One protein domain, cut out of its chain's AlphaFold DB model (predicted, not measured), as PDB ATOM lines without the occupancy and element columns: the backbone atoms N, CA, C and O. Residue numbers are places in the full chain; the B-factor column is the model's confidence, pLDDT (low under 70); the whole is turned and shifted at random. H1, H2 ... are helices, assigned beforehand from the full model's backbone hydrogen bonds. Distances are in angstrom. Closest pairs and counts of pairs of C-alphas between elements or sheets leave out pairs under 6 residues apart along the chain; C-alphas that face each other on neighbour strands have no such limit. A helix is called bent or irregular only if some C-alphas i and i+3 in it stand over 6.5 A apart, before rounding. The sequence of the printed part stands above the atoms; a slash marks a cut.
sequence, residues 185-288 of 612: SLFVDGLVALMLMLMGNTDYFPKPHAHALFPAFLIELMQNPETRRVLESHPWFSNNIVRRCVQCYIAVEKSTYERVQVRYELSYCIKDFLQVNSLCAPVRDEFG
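What this domain is: This is residues 185 to 288 of the 612 residues of the protein "Ubiquitin elongating factor core, putative" of Angomonas deanei (UniProt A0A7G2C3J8). A helical hairpin of H5 and H6 is the core of this model, with H1 crossing the first part of H5 and H3 packing slantwise on H6. Short H2 packs on the last part of H5, H4 sits near the first residue of H5 and meets ends of H1 and H3, and H7 packs on residues 238 to 243 of H5. The printed part has 104 residues with seven named helices, H1 to H7 in that order, and no named strand: the class is all helix. It is compact, with a radius of gyration of the C-alphas of 13.0 A and spans of 34 by 34 by 24 A.

Where its parts are: Find C-alpha 189 at (227.105, 405.068, 234.498); from there H1 runs 14.3 A to residue 198. Next look for H2 at residues 208 to 211, H3 at residues 213 to 223, 16.3 A long, and H4 at residues 225 to 233, 12.1 A long. At C-alpha 237, (231.733, 413.121, 240.736), H5 begins, and it runs 26.1 A to residue 254. It is irregular, with C-alphas 239 and 242 7.7 A apart, and has a kink of 28 degrees near residue 244. H6 covers residues 259 to 274, 21.3 A. H7, residues 277 to 284, ends at C-alpha 284, (239.054, 421.734, 251.453); it is only just irregular, with C-alphas 279 and 282 6.7 A apart.

How they stand to each other: Start at the hub, H5, which touches four helices. It forms a hairpin with H6, at a shallow tilt of 23 degrees, opposite ways; their closest C-alphas, of Val 252 and Arg 259, are 5.8 A apart. With residues 237 to 244 alone H5 touches H1, at a steep tilt of 50 degrees, closest at the C-alphas of Leu 196 and Ile 241, 6.4 A. Residues 248 to 254 alone touch H2, closest at Pro 208 and Val 252, C-alphas 5.1 A apart. Residues 238 to 243 alone touch H7, closest at Ser 238 and Leu 279, C-alphas 5.1 A apart. H3 touches residues 262 to 269 of H6 alone, at a steep tilt of 42 degrees, with the C-alphas of Pro 215 and Glu 265 closest at 5.9 A. H3 and H4 touch only at the corner, closest at the C-alphas of Met 222 and Arg 228, 4.9 A. H4 and H6 are apart. Every O i to N i+4 pair is within hydrogen-bond range in H1, H4 and H6, against 6 of 7 in H3, 10 of 14 in H5 and 2 of 4 in H7; H2 is too short for such a pair.

The domain as a whole: The two C-alphas farthest apart, those of Leu 186 and Gly 288, are 37.6 A apart. The printed part has no cut and no long link. Look for pLDDT under 70 at residues 256 to 257 and 288.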
ATOM      1  N   SER A 185     229.822 404.717 226.114       81.00
ATOM      2  CA  SER A 185     229.266 405.773 226.965       81.00
ATOM      3  C   SER A 185     227.851 405.462 227.472       81.00
ATOM      4  O   SER A 185     227.450 405.982 228.509       81.00
ATOM      5  N   LEU A 186     227.119 404.569 226.801       82.31
ATOM      6  CA  LEU A 186     225.768 404.163 227.198       82.31
ATOM      7  C   LEU A 186     225.716 403.219 228.410       82.31
ATOM      8  O   LEU A 186     224.658 403.097 229.021       82.31
ATOM      9  N   PHE A 187     226.810 402.525 228.736       85.75
ATOM     10  CA  PHE A 187     226.810 401.427 229.717       85.75
ATOM     11  C   PHE A 187     227.982 401.522 230.698       85.75
ATOM     12  O   PHE A 187     228.646 400.526 230.988       85.75
ATOM     13  N   VAL A 188     228.267 402.735 231.172       89.69
ATOM     14  CA  VAL A 188     229.344 403.011 232.139       89.69
ATOM     15  C   VAL A 188     228.877 403.784 233.367       89.69
ATOM     16  O   VAL A 188     229.664 403.969 234.287       89.69
ATOM     17  N   ASP A 189     227.628 404.236 233.415       91.19
ATOM     18  CA  ASP A 189     227.105 405.068 234.498       91.19
ATOM     19  C   ASP A 189     227.096 404.331 235.847       91.19
ATOM     20  O   ASP A 189     227.634 404.842 236.830       91.19
ATOM     21  N   GLY A 190     226.597 403.093 235.882       90.69
ATOM     22  CA  GLY A 190     226.639 402.236 237.065       90.69
ATOM     23  C   GLY A 190     228.065 401.907 237.497       90.69
ATOM     24  O   GLY A 190     228.363 401.878 238.690       90.69
ATOM     25  N   LEU A 191     228.975 401.722 236.536       93.56
ATOM     26  CA  LEU A 191     230.393 401.462 236.811       93.56
ATOM     27  C   LEU A 191     231.108 402.682 237.395       93.56
ATOM     28  O   LEU A 191     231.876 402.542 238.347       93.56
ATOM     29  N   VAL A 192     230.833 403.874 236.864       93.62
ATOM     30  CA  VAL A 192     231.323 405.148 237.404       93.62
ATOM     31  C   VAL A 192     230.808 405.343 238.827       93.62
ATOM     32  O   VAL A 192     231.592 405.644 239.726       93.62
ATOM     33  N   ALA A 193     229.511 405.131 239.048       92.94
ATOM     34  CA  ALA A 193     228.893 405.244 240.360       92.94
ATOM     35  C   ALA A 193     229.523 404.272 241.377       92.94
ATOM     36  O   ALA A 193     229.868 404.684 242.484       92.94
ATOM     37  N   LEU A 194     229.750 403.013 240.986       93.06
ATOM     38  CA  LEU A 194     230.404 402.006 241.825       93.06
ATOM     39  C   LEU A 194     231.853 402.387 242.157       93.06
ATOM     40  O   LEU A 194     232.246 402.337 243.323       93.06
ATOM     41  N   MET A 195     232.630 402.826 241.162       93.81
ATOM     42  CA  MET A 195     233.999 403.311 241.362       93.81
ATOM     43  C   MET A 195     234.040 404.490 242.343       93.81
ATOM     44  O   MET A 195     234.836 404.474 243.277       93.81
ATOM     45  N   LEU A 196     233.160 405.486 242.190       92.50
ATOM     46  CA  LEU A 196     233.099 406.658 243.076       92.50
ATOM     47  C   LEU A 196     232.723 406.314 244.530       92.50
ATOM     48  O   LEU A 196     232.966 407.123 245.427       92.50
ATOM     49  N   MET A 197     232.122 405.147 244.778       90.94
ATOM     50  CA  MET A 197     231.741 404.698 246.121       90.94
ATOM     51  C   MET A 197     232.774 403.765 246.761       90.94
ATOM     52  O   MET A 197     233.020 403.873 247.966       90.94
ATOM     53  N   LEU A 198     233.377 402.868 245.975       90.69
ATOM     54  CA  LEU A 198     234.293 401.838 246.474       90.69
ATOM     55  C   LEU A 198     235.767 402.243 246.449       90.69
ATOM     56  O   LEU A 198     236.513 401.798 247.318       90.69
ATOM     57  N   MET A 199     236.202 403.077 245.500       91.62
ATOM     58  CA  MET A 199     237.617 403.426 245.342       91.62
ATOM     59  C   MET A 199     238.170 404.090 246.612       91.62
ATOM     60  O   MET A 199     237.736 405.175 247.001       91.62
ATOM     61  N   GLY A 200     239.123 403.427 247.272       85.94
ATOM     62  CA  GLY A 200     239.731 403.887 248.521       85.94
ATOM     63  C   GLY A 200     238.876 403.700 249.776       85.94
ATOM     64  O   GLY A 200     239.306 404.072 250.864       85.94
ATOM     65  N   ASN A 201     237.679 403.122 249.666       88.69
ATOM     66  CA  ASN A 201     236.817 402.857 250.811       88.69
ATOM     67  C   ASN A 201     237.134 401.486 251.423       88.69
ATOM     68  O   ASN A 201     236.562 400.467 251.033       88.69
ATOM     69  N   THR A 202     238.051 401.467 252.387       86.19
ATOM     70  CA  THR A 202     238.471 400.238 253.077       86.19
ATOM     71  C   THR A 202     237.410 399.665 254.013       86.19
ATOM     72  O   THR A 202     237.509 398.497 254.369       86.19
ATOM     73  N   ASP A 203     236.387 400.438 254.384       84.94
ATOM     74  CA  ASP A 203     235.330 399.966 255.288       84.94
ATOM     75  C   ASP A 203     234.370 399.023 254.555       84.94
ATOM     76  O   ASP A 203     234.017 397.958 255.050       84.94
ATOM     77  N   TYR A 204     233.976 399.395 253.334       84.75
ATOM     78  CA  TYR A 204     233.127 398.560 252.478       84.75
ATOM     79  C   TYR A 204     233.931 397.539 251.675       84.75
ATOM     80  O   TYR A 204     233.378 396.536 251.224       84.75
ATOM     81  N   PHE A 205     235.221 397.797 251.458       83.75
ATOM     82  CA  PHE A 205     236.061 396.957 250.620       83.75
ATOM     83  C   PHE A 205     237.474 396.831 251.200       83.75
ATOM     84  O   PHE A 205     238.374 397.574 250.815       83.75
ATOM     85  N   PRO A 206     237.699 395.905 252.146       79.44
ATOM     86  CA  PRO A 206     238.910 395.919 252.972       79.44
ATOM     87  C   PRO A 206     240.217 395.665 252.222       79.44
ATOM     88  O   PRO A 206     241.268 396.160 252.630       79.44
ATOM     89  N   LYS A 207     240.192 394.879 251.138       81.69
ATOM     90  CA  LYS A 207     241.431 394.370 250.537       81.69
ATOM     91  C   LYS A 207     242.154 395.402 249.666       81.69
ATOM     92  O   LYS A 207     241.596 395.824 248.654       81.69
ATOM     93  N   PRO A 208     243.436 395.706 249.949       78.44
ATOM     94  CA  PRO A 208     244.225 396.689 249.197       78.44
ATOM     95  C   PRO A 208     244.331 396.406 247.692       78.44
ATOM     96  O   PRO A 208     244.166 397.317 246.885       78.44
ATOM     97  N   HIS A 209     244.560 395.146 247.299       80.00
ATOM     98  CA  HIS A 209     244.734 394.757 245.890       80.00
ATOM     99  C   HIS A 209     243.494 395.014 245.032       80.00
ATOM    100  O   HIS A 209     243.592 395.233 243.831       80.00
ATOM    101  N   ALA A 210     242.314 395.007 245.639       81.50
ATOM    102  CA  ALA A 210     241.082 395.233 244.912       81.50
ATOM    103  C   ALA A 210     240.926 396.709 244.499       81.50
ATOM    104  O   ALA A 210     240.415 397.017 243.421       81.50
ATOM    105  N   HIS A 211     241.468 397.628 245.307       87.62
ATOM    106  CA  HIS A 211     241.508 399.057 244.992       87.62
ATOM    107  C   HIS A 211     242.434 399.388 243.819       87.62
ATOM    108  O   HIS A 211     242.193 400.368 243.120       87.62
ATOM    109  N   ALA A 212     243.440 398.548 243.550       87.00
ATOM    110  CA  ALA A 212     244.366 398.709 242.426       87.00
ATOM    111  C   ALA A 212     243.681 398.664 241.049       87.00
ATOM    112  O   ALA A 212     244.237 399.142 240.064       87.00
ATOM    113  N   LEU A 213     242.465 398.113 240.965       86.69
ATOM    114  CA  LEU A 213     241.721 397.999 239.710       86.69
ATOM    115  C   LEU A 213     241.112 399.331 239.244       86.69
ATOM    116  O   LEU A 213     240.886 399.510 238.046       86.69
ATOM    117  N   PHE A 214     240.815 400.249 240.168       92.19
ATOM    118  CA  PHE A 214     240.081 401.477 239.848       92.19
ATOM    119  C   PHE A 214     240.913 402.536 239.108       92.19
ATOM    120  O   PHE A 214     240.366 403.130 238.181       92.19
ATOM    121  N   PRO A 215     242.195 402.792 239.439       92.25
ATOM    122  CA  PRO A 215     242.950 403.874 238.798       92.25
ATOM    123  C   PRO A 215     243.168 403.662 237.299       92.25
ATOM    124  O   PRO A 215     242.875 404.562 236.511       92.25
ATOM    125  N   ALA A 216     243.538 402.450 236.878       89.75
ATOM    126  CA  ALA A 216     243.607 402.099 235.462       89.75
ATOM    127  C   ALA A 216     242.257 402.308 234.751       89.75
ATOM    128  O   ALA A 216     242.207 402.896 233.670       89.75
ATOM    129  N   PHE A 217     241.148 401.888 235.373       91.88
ATOM    130  CA  PHE A 217     239.803 402.094 234.827       91.88
ATOM    131  C   PHE A 217     239.446 403.587 234.712       91.88
ATOM    132  O   PHE A 217     238.922 404.023 233.687       91.88
ATOM    133  N   LEU A 218     239.787 404.392 235.719       94.00
ATOM    134  CA  LEU A 218     239.582 405.839 235.723       94.00
ATOM    135  C   LEU A 218     240.359 406.531 234.595       94.00
ATOM    136  O   LEU A 218     239.797 407.371 233.891       94.00
ATOM    137  N   ILE A 219     241.622 406.156 234.380       92.12
ATOM    138  CA  ILE A 219     242.435 406.682 233.276       92.12
ATOM    139  C   ILE A 219     241.789 406.347 231.929       92.12
ATOM    140  O   ILE A 219     241.663 407.223 231.072       92.12
ATOM    141  N   GLU A 220     241.332 405.109 231.740       90.75
ATOM    142  CA  GLU A 220     240.658 404.697 230.505       90.75
ATOM    143  C   GLU A 220     239.367 405.496 230.251       90.75
ATOM    144  O   GLU A 220     239.089 405.861 229.105       90.75
ATOM    145  N   LEU A 221     238.598 405.814 231.301       91.38
ATOM    146  CA  LEU A 221     237.414 406.673 231.198       91.38
ATOM    147  C   LEU A 221     237.773 408.117 230.821       91.38
ATOM    148  O   LEU A 221     237.052 408.724 230.029       91.38
ATOM    149  N   MET A 222     238.871 408.649 231.361       90.81
ATOM    150  CA  MET A 222     239.351 410.013 231.108       90.81
ATOM    151  C   MET A 222     239.944 410.192 229.702       90.81
ATOM    152  O   MET A 222     239.836 411.274 229.122       90.81
ATOM    153  N   GLN A 223     240.558 409.146 229.141       90.56
ATOM    154  CA  GLN A 223     241.158 409.172 227.802       90.56
ATOM    155  C   GLN A 223     240.115 409.220 226.677       90.56
ATOM    156  O   GLN A 223     240.371 409.816 225.629       90.56
ATOM    157  N   ASN A 224     238.944 408.604 226.870       89.81
ATOM    158  CA  ASN A 224     237.867 408.632 225.883       89.81
ATOM    159  C   ASN A 224     236.917 409.825 226.148       89.81
ATOM    160  O   ASN A 224     236.307 409.904 227.215       89.81
ATOM    161  N   PRO A 225     236.739 410.752 225.183       89.81
ATOM    162  CA  PRO A 225     235.948 411.965 225.387       89.81
ATOM    163  C   PRO A 225     234.467 411.697 225.682       89.81
ATOM    164  O   PRO A 225     233.833 412.501 226.364       89.81
ATOM    165  N   GLU A 226     233.890 410.600 225.184       90.25
ATOM    166  CA  GLU A 226     232.480 410.279 225.433       90.25
ATOM    167  C   GLU A 226     232.262 409.779 226.861       90.25
ATOM    168  O   GLU A 226     231.379 410.271 227.562       90.25
ATOM    169  N   THR A 227     233.096 408.848 227.325       90.44
ATOM    170  CA  THR A 227     233.031 408.330 228.699       90.44
ATOM    171  C   THR A 227     233.440 409.382 229.718       90.44
ATOM    172  O   THR A 227     232.850 409.444 230.795       90.44
ATOM    173  N   ARG A 228     234.384 410.262 229.366       92.06
ATOM    174  CA  ARG A 228     234.770 411.405 230.193       92.06
ATOM    175  C   ARG A 228     233.590 412.336 230.456       92.06
ATOM    176  O   ARG A 228     233.399 412.751 231.592       92.06
ATOM    177  N   ARG A 229     232.754 412.612 229.446       91.31
ATOM    178  CA  ARG A 229     231.527 413.408 229.640       91.31
ATOM    179  C   ARG A 229     230.564 412.739 230.611       91.31
ATOM    180  O   ARG A 229     230.002 413.430 231.451       91.31
ATOM    181  N   VAL A 230     230.390 411.419 230.519       91.81
ATOM    182  CA  VAL A 230     229.533 410.672 231.456       91.81
ATOM    183  C   VAL A 230     230.077 410.786 232.879       91.81
ATOM    184  O   VAL A 230     229.323 411.143 233.781       91.81
ATOM    185  N   LEU A 231     231.385 410.582 233.060       92.31
ATOM    186  CA  LEU A 231     232.070 410.728 234.345       92.31
ATOM    187  C   LEU A 231     231.894 412.136 234.937       92.31
ATOM    188  O   LEU A 231     231.435 412.265 236.068       92.31
ATOM    189  N   GLU A 232     232.206 413.182 234.172       91.38
ATOM    190  CA  GLU A 232     232.126 414.579 234.624       91.38
ATOM    191  C   GLU A 232     230.679 415.039 234.870       91.38
ATOM    192  O   GLU A 232     230.435 415.865 235.747       91.38
ATOM    193  N   SER A 233     229.706 414.493 234.131       92.00
ATOM    194  CA  SER A 233     228.277 414.786 234.320       92.00
ATOM    195  C   SER A 233     227.653 414.074 235.522       92.00
ATOM    196  O   SER A 233     226.529 414.398 235.914       92.00
ATOM    197  N   HIS A 234     228.350 413.093 236.101       92.00
ATOM    198  CA  HIS A 234     227.794 412.262 237.154       92.00
ATOM    199  C   HIS A 234     227.595 413.077 238.452       92.00
ATOM    200  O   HIS A 234     228.549 413.695 238.931       92.00
ATOM    201  N   PRO A 235     226.411 413.040 239.101       89.50
ATOM    202  CA  PRO A 235     226.104 413.899 240.255       89.50
ATOM    203  C   PRO A 235     227.075 413.754 241.434       89.50
ATOM    204  O   PRO A 235     227.304 414.694 242.188       89.50
ATOM    205  N   TRP A 236     227.640 412.559 241.608       90.94
ATOM    206  CA  TRP A 236     228.543 412.252 242.720       90.94
ATOM    207  C   TRP A 236     230.012 412.575 242.423       90.94
ATOM    208  O   TRP A 236     230.835 412.476 243.333       90.94
ATOM    209  N   PHE A 237     230.352 412.933 241.179       91.50
ATOM    210  CA  PHE A 237     231.733 413.121 240.736       91.50
ATOM    211  C   PHE A 237     232.413 414.269 241.480       91.50
ATOM    212  O   PHE A 237     233.429 414.050 242.137       91.50
ATOM    213  N   SER A 238     231.808 415.462 241.454       88.12
ATOM    214  CA  SER A 238     232.409 416.671 242.029       88.12
ATOM    215  C   SER A 238     232.707 416.554 243.518       88.12
ATOM    216  O   SER A 238     233.708 417.085 243.986       88.12
ATOM    217  N   ASN A 239     231.851 415.842 244.252       86.94
ATOM    218  CA  ASN A 239     231.941 415.743 245.705       86.94
ATOM    219  C   ASN A 239     232.894 414.638 246.168       86.94
ATOM    220  O   ASN A 239     233.454 414.748 247.254       86.94
ATOM    221  N   ASN A 240     233.076 413.573 245.376       87.75
ATOM    222  CA  ASN A 240     233.787 412.379 245.833       87.75
ATOM    223  C   ASN A 240     235.138 412.151 245.150       87.75
ATOM    224  O   ASN A 240     236.016 411.582 245.789       87.75
ATOM    225  N   ILE A 241     235.350 412.560 243.893       92.69
ATOM    226  CA  ILE A 241     236.494 412.059 243.105       92.69
ATOM    227  C   ILE A 241     237.856 412.310 243.770       92.69
ATOM    228  O   ILE A 241     238.633 411.371 243.934       92.69
ATOM    229  N   VAL A 242     238.117 413.536 244.240       91.38
ATOM    230  CA  VAL A 242     239.393 413.890 244.891       91.38
ATOM    231  C   VAL A 242     239.573 413.094 246.181       91.38
ATOM    232  O   VAL A 242     240.620 412.482 246.389       91.38
ATOM    233  N   ARG A 243     238.526 413.029 247.016       89.75
ATOM    234  CA  ARG A 243     238.533 412.251 248.261       89.75
ATOM    235  C   ARG A 243     238.852 410.783 248.000       89.75
ATOM    236  O   ARG A 243     239.699 410.216 248.681       89.75
ATOM    237  N   ARG A 244     238.200 410.178 247.010       90.75
ATOM    238  CA  ARG A 244     238.360 408.759 246.675       90.75
ATOM    239  C   ARG A 244     239.742 408.459 246.113       90.75
ATOM    240  O   ARG A 244     240.333 407.460 246.506       90.75
ATOM    241  N   CYS A 245     240.298 409.325 245.265       93.19
ATOM    242  CA  CYS A 245     241.663 409.153 244.765       93.19
ATOM    243  C   CYS A 245     242.694 409.227 245.901       93.19
ATOM    244  O   CYS A 245     243.559 408.360 245.984       93.19
ATOM    245  N   VAL A 246     242.563 410.200 246.809       90.94
ATOM    246  CA  VAL A 246     243.442 410.341 247.983       90.94
ATOM    247  C   VAL A 246     243.321 409.134 248.920       90.94
ATOM    248  O   VAL A 246     244.326 408.550 249.318       90.94
ATOM    249  N   GLN A 247     242.097 408.700 249.234       89.88
ATOM    250  CA  GLN A 247     241.865 407.509 250.056       89.88
ATOM    251  C   GLN A 247     242.427 406.242 249.399       89.88
ATOM    252  O   GLN A 247     243.042 405.421 250.075       89.88
ATOM    253  N   CYS A 248     242.270 406.096 248.081       91.94
ATOM    254  CA  CYS A 248     242.826 404.977 247.327       91.94
ATOM    255  C   CYS A 248     244.354 404.985 247.361       91.94
ATOM    256  O   CYS A 248     244.954 403.933 247.554       91.94
ATOM    257  N   TYR A 249     244.978 406.159 247.246       91.62
ATOM    258  CA  TYR A 249     246.430 406.322 247.322       91.62
ATOM    259  C   TYR A 249     247.007 405.829 248.658       91.62
ATOM    260  O   TYR A 249     248.076 405.215 248.696       91.62
ATOM    261  N   ILE A 250     246.266 406.056 249.746       88.69
ATOM    262  CA  ILE A 250     246.611 405.567 251.085       88.69
ATOM    263  C   ILE A 250     246.320 404.066 251.209       88.69
ATOM    264  O   ILE A 250     247.161 403.310 251.693       88.69
ATOM    265  N   ALA A 251     245.147 403.611 250.758       88.25
ATOM    266  CA  ALA A 251     244.706 402.223 250.902       88.25
ATOM    267  C   ALA A 251     245.655 401.220 250.226       88.25
ATOM    268  O   ALA A 251     245.861 400.120 250.743       88.25
ATOM    269  N   VAL A 252     246.259 401.602 249.096       87.50
ATOM    270  CA  VAL A 252     247.168 400.734 248.329       87.50
ATOM    271  C   VAL A 252     248.570 400.619 248.926       87.50
ATOM    272  O   VAL A 252     249.332 399.785 248.453       87.50
ATOM    273  N   GLU A 253     248.919 401.370 249.979       83.44
ATOM    274  CA  GLU A 253     250.222 401.227 250.660       83.44
ATOM    275  C   GLU A 253     250.447 399.803 251.172       83.44
ATOM    276  O   GLU A 253     251.540 399.263 251.071       83.44
ATOM    277  N   LYS A 254     249.387 399.154 251.663       75.50
ATOM    278  CA  LYS A 254     249.453 397.774 252.159       75.50
ATOM    279  C   LYS A 254     249.625 396.731 251.040       75.50
ATOM    280  O   LYS A 254     249.754 395.549 251.338       75.50
ATOM    281  N   SER A 255     249.570 397.133 249.767       77.06
ATOM    282  CA  SER A 255     249.790 396.255 248.614       77.06
ATOM    283  C   SER A 255     251.286 396.157 248.311       77.06
ATOM    284  O   SER A 255     251.962 397.171 248.208       77.06
ATOM    285  N   THR A 256     251.815 394.948 248.125       66.00
ATOM    286  CA  THR A 256     253.253 394.731 247.884       66.00
ATOM    287  C   THR A 256     253.653 394.905 246.417       66.00
ATOM    288  O   THR A 256     254.620 395.594 246.116       66.00
ATOM    289  N   TYR A 257     252.909 394.306 245.484       64.81
ATOM    290  CA  TYR A 257     253.345 394.198 244.081       64.81
ATOM    291  C   TYR A 257     252.843 395.315 243.161       64.81
ATOM    292  O   TYR A 257     253.491 395.633 242.169       64.81
ATOM    293  N   GLU A 258     251.677 395.897 243.448       72.38
ATOM    294  CA  GLU A 258     251.007 396.829 242.522       72.38
ATOM    295  C   GLU A 258     251.119 398.297 242.963       72.38
ATOM    296  O   GLU A 258     250.728 399.194 242.221       72.38
ATOM    297  N   ARG A 259     251.699 398.555 244.144       83.50
ATOM    298  CA  ARG A 259     251.748 399.876 244.795       83.50
ATOM    299  C   ARG A 259     252.280 400.979 243.885       83.50
ATOM    300  O   ARG A 259     251.583 401.963 243.671       83.50
ATOM    301  N   VAL A 260     253.481 400.800 243.333       82.69
ATOM    302  CA  VAL A 260     254.177 401.839 242.548       82.69
ATOM    303  C   VAL A 260     253.388 402.196 241.287       82.69
ATOM    304  O   VAL A 260     253.133 403.367 241.018       82.69
ATOM    305  N   GLN A 261     252.934 401.186 240.540       84.50
ATOM    306  CA  GLN A 261     252.159 401.396 239.316       84.50
ATOM    307  C   GLN A 261     250.828 402.101 239.607       84.50
ATOM    308  O   GLN A 261     250.467 403.059 238.926       84.50
ATOM    309  N   VAL A 262     250.108 401.657 240.636       88.00
ATOM    310  CA  VAL A 262     248.808 402.232 240.999       88.00
ATOM    311  C   VAL A 262     248.958 403.663 241.507       88.00
ATOM    312  O   VAL A 262     248.150 404.528 241.171       88.00
ATOM    313  N   ARG A 263     250.004 403.947 242.289       89.56
ATOM    314  CA  ARG A 263     250.314 405.311 242.730       89.56
ATOM    315  C   ARG A 263     250.685 406.215 241.579       89.56
ATOM    316  O   ARG A 263     250.213 407.340 241.554       89.56
ATOM    317  N   TYR A 264     251.460 405.726 240.618       88.88
ATOM    318  CA  TYR A 264     251.756 406.468 239.400       88.88
ATOM    319  C   TYR A 264     250.475 406.857 238.642       88.88
ATOM    320  O   TYR A 264     250.286 408.023 238.288       88.88
ATOM    321  N   GLU A 265     249.560 405.903 238.458       91.31
ATOM    322  CA  GLU A 265     248.257 406.135 237.825       91.31
ATOM    323  C   GLU A 265     247.412 407.153 238.605       91.31
ATOM    324  O   GLU A 265     246.866 408.097 238.028       91.31
ATOM    325  N   LEU A 266     247.355 407.013 239.932       93.19
ATOM    326  CA  LEU A 266     246.662 407.956 240.806       93.19
ATOM    327  C   LEU A 266     247.296 409.346 240.777       93.19
ATOM    328  O   LEU A 266     246.555 410.320 240.734       93.19
ATOM    329  N   SER A 267     248.625 409.464 240.762       92.94
ATOM    330  CA  SER A 267     249.326 410.749 240.683       92.94
ATOM    331  C   SER A 267     248.916 411.518 239.430       92.94
ATOM    332  O   SER A 267     248.620 412.710 239.508       92.94
ATOM    333  N   TYR A 268     248.811 410.828 238.288       90.62
ATOM    334  CA  TYR A 268     248.334 411.426 237.042       90.62
ATOM    335  C   TYR A 268     246.897 411.954 237.169       90.62
ATOM    336  O   TYR A 268     246.626 413.104 236.831       90.62
ATOM    337  N   CYS A 269     245.981 411.148 237.714       92.69
ATOM    338  CA  CYS A 269     244.590 411.561 237.911       92.69
ATOM    339  C   CYS A 269     244.446 412.703 238.927       92.69
ATOM    340  O   CYS A 269     243.736 413.675 238.676       92.69
ATOM    341  N   ILE A 270     245.114 412.594 240.078       93.31
ATOM    342  CA  ILE A 270     245.045 413.572 241.167       93.31
ATOM    343  C   ILE A 270     245.546 414.925 240.674       93.31
ATOM    344  O   ILE A 270     244.870 415.921 240.907       93.31
ATOM    345  N   LYS A 271     246.667 414.965 239.945       93.12
ATOM    346  CA  LYS A 271     247.178 416.191 239.323       93.12
ATOM    347  C   LYS A 271     246.086 416.918 238.526       93.12
ATOM    348  O   LYS A 271     245.814 418.083 238.799       93.12
ATOM    349  N   ASP A 272     245.442 416.231 237.584       91.62
ATOM    350  CA  ASP A 272     244.426 416.836 236.715       91.62
ATOM    351  C   ASP A 272     243.201 417.323 237.509       91.62
ATOM    352  O   ASP A 272     242.635 418.376 237.207       91.62
ATOM    353  N   PHE A 273     242.791 416.597 238.554       92.56
ATOM    354  CA  PHE A 273     241.658 417.007 239.387       92.56
ATOM    355  C   PHE A 273     241.984 418.175 240.317       92.56
ATOM    356  O   PHE A 273     241.124 419.029 240.532       92.56
ATOM    357  N   LEU A 274     243.212 418.249 240.837       91.25
ATOM    358  CA  LEU A 274     243.654 419.335 241.713       91.25
ATOM    359  C   LEU A 274     243.703 420.692 240.999       91.25
ATOM    360  O   LEU A 274     243.499 421.727 241.636       91.25
ATOM    361  N   GLN A 275     243.886 420.697 239.676       91.56
ATOM    362  CA  GLN A 275     243.813 421.912 238.856       91.56
ATOM    363  C   GLN A 275     242.398 422.508 238.791       91.56
ATOM    364  O   GLN A 275     242.224 423.696 238.507       91.56
ATOM    365  N   VAL A 276     241.363 421.709 239.073       90.94
ATOM    366  CA  VAL A 276     239.964 422.136 239.013       90.94
ATOM    367  C   VAL A 276     239.470 422.517 240.409       90.94
ATOM    368  O   VAL A 276     239.029 421.683 241.198       90.94
ATOM    369  N   ASN A 277     239.455 423.820 240.697       86.56
ATOM    370  CA  ASN A 277     239.091 424.353 242.018       86.56
ATOM    371  C   ASN A 277     237.725 423.872 242.554       86.56
ATOM    372  O   ASN A 277     237.571 423.724 243.767       86.56
ATOM    373  N   SER A 278     236.739 423.614 241.686       88.69
ATOM    374  CA  SER A 278     235.418 423.119 242.104       88.69
ATOM    375  C   SER A 278     235.448 421.692 242.652       88.69
ATOM    376  O   SER A 278     234.600 421.360 243.471       88.69
ATOM    377  N   LEU A 279     236.411 420.863 242.234       89.12
ATOM    378  CA  LEU A 279     236.607 419.506 242.756       89.12
ATOM    379  C   LEU A 279     237.338 419.518 244.105       89.12
ATOM    380  O   LEU A 279     237.126 418.644 244.942       89.12
ATOM    381  N   CYS A 280     238.174 420.531 244.338       86.56
ATOM    382  CA  CYS A 280     238.891 420.711 245.599       86.56
ATOM    383  C   CYS A 280     238.018 421.339 246.695       86.56
ATOM    384  O   CYS A 280     238.302 421.160 247.875       86.56
ATOM    385  N   ALA A 281     236.973 422.093 246.338       85.62
ATOM    386  CA  ALA A 281     236.139 422.809 247.306       85.62
ATOM    387  C   ALA A 281     235.466 421.898 248.360       85.62
ATOM    388  O   ALA A 281     235.588 422.220 249.540       85.62
ATOM    389  N   PRO A 282     234.838 420.757 248.003       83.44
ATOM    390  CA  PRO A 282     234.156 419.889 248.973       83.44
ATOM    391  C   PRO A 282     235.095 419.270 250.006       83.44
ATOM    392  O   PRO A 282     234.693 418.990 251.130       83.44
ATOM    393  N   VAL A 283     236.353 419.061 249.621       82.50
ATOM    394  CA  VAL A 283     237.354 418.406 250.461       82.50
ATOM    395  C   VAL A 283     238.254 419.401 251.193       82.50
ATOM    396  O   VAL A 283     239.026 418.996 252.052       82.50
ATOM    397  N   ARG A 284     238.167 420.702 250.888       81.88
ATOM    398  CA  ARG A 284     239.054 421.734 251.453       81.88
ATOM    399  C   ARG A 284     238.931 421.847 252.968       81.88
ATOM    400  O   ARG A 284     239.949 421.964 253.645       81.88
ATOM    401  N   ASP A 285     237.708 421.773 253.480       76.00
ATOM    402  CA  ASP A 285     237.443 421.857 254.917       76.00
ATOM    403  C   ASP A 285     237.739 420.521 255.617       76.00
ATOM    404  O   ASP A 285     238.376 420.512 256.668       76.00
ATOM    405  N   GLU A 286     237.366 419.390 254.998       73.19
ATOM    406  CA  GLU A 286     237.656 418.035 255.503       73.19
ATOM    407  C   GLU A 286     239.169 417.790 255.621       73.19
ATOM    408  O   GLU A 286     239.647 417.277 256.629       73.19
ATOM    409  N   PHE A 287     239.933 418.213 254.614       71.81
ATOM    410  CA  PHE A 287     241.391 418.122 254.583       71.81
ATOM    411  C   PHE A 287     242.099 419.272 255.311       71.81
ATOM    412  O   PHE A 287     243.305 419.212 255.528       71.81
ATOM    413  N   GLY A 288     241.374 420.322 255.698       61.53
ATOM    414  CA  GLY A 288     241.913 421.459 256.444       61.53
ATOM    415  C   GLY A 288     241.998 421.233 257.956       61.53
ATOM    416  O   GLY A 288     242.659 422.017 258.641       61.53
TER     417      GLY A 288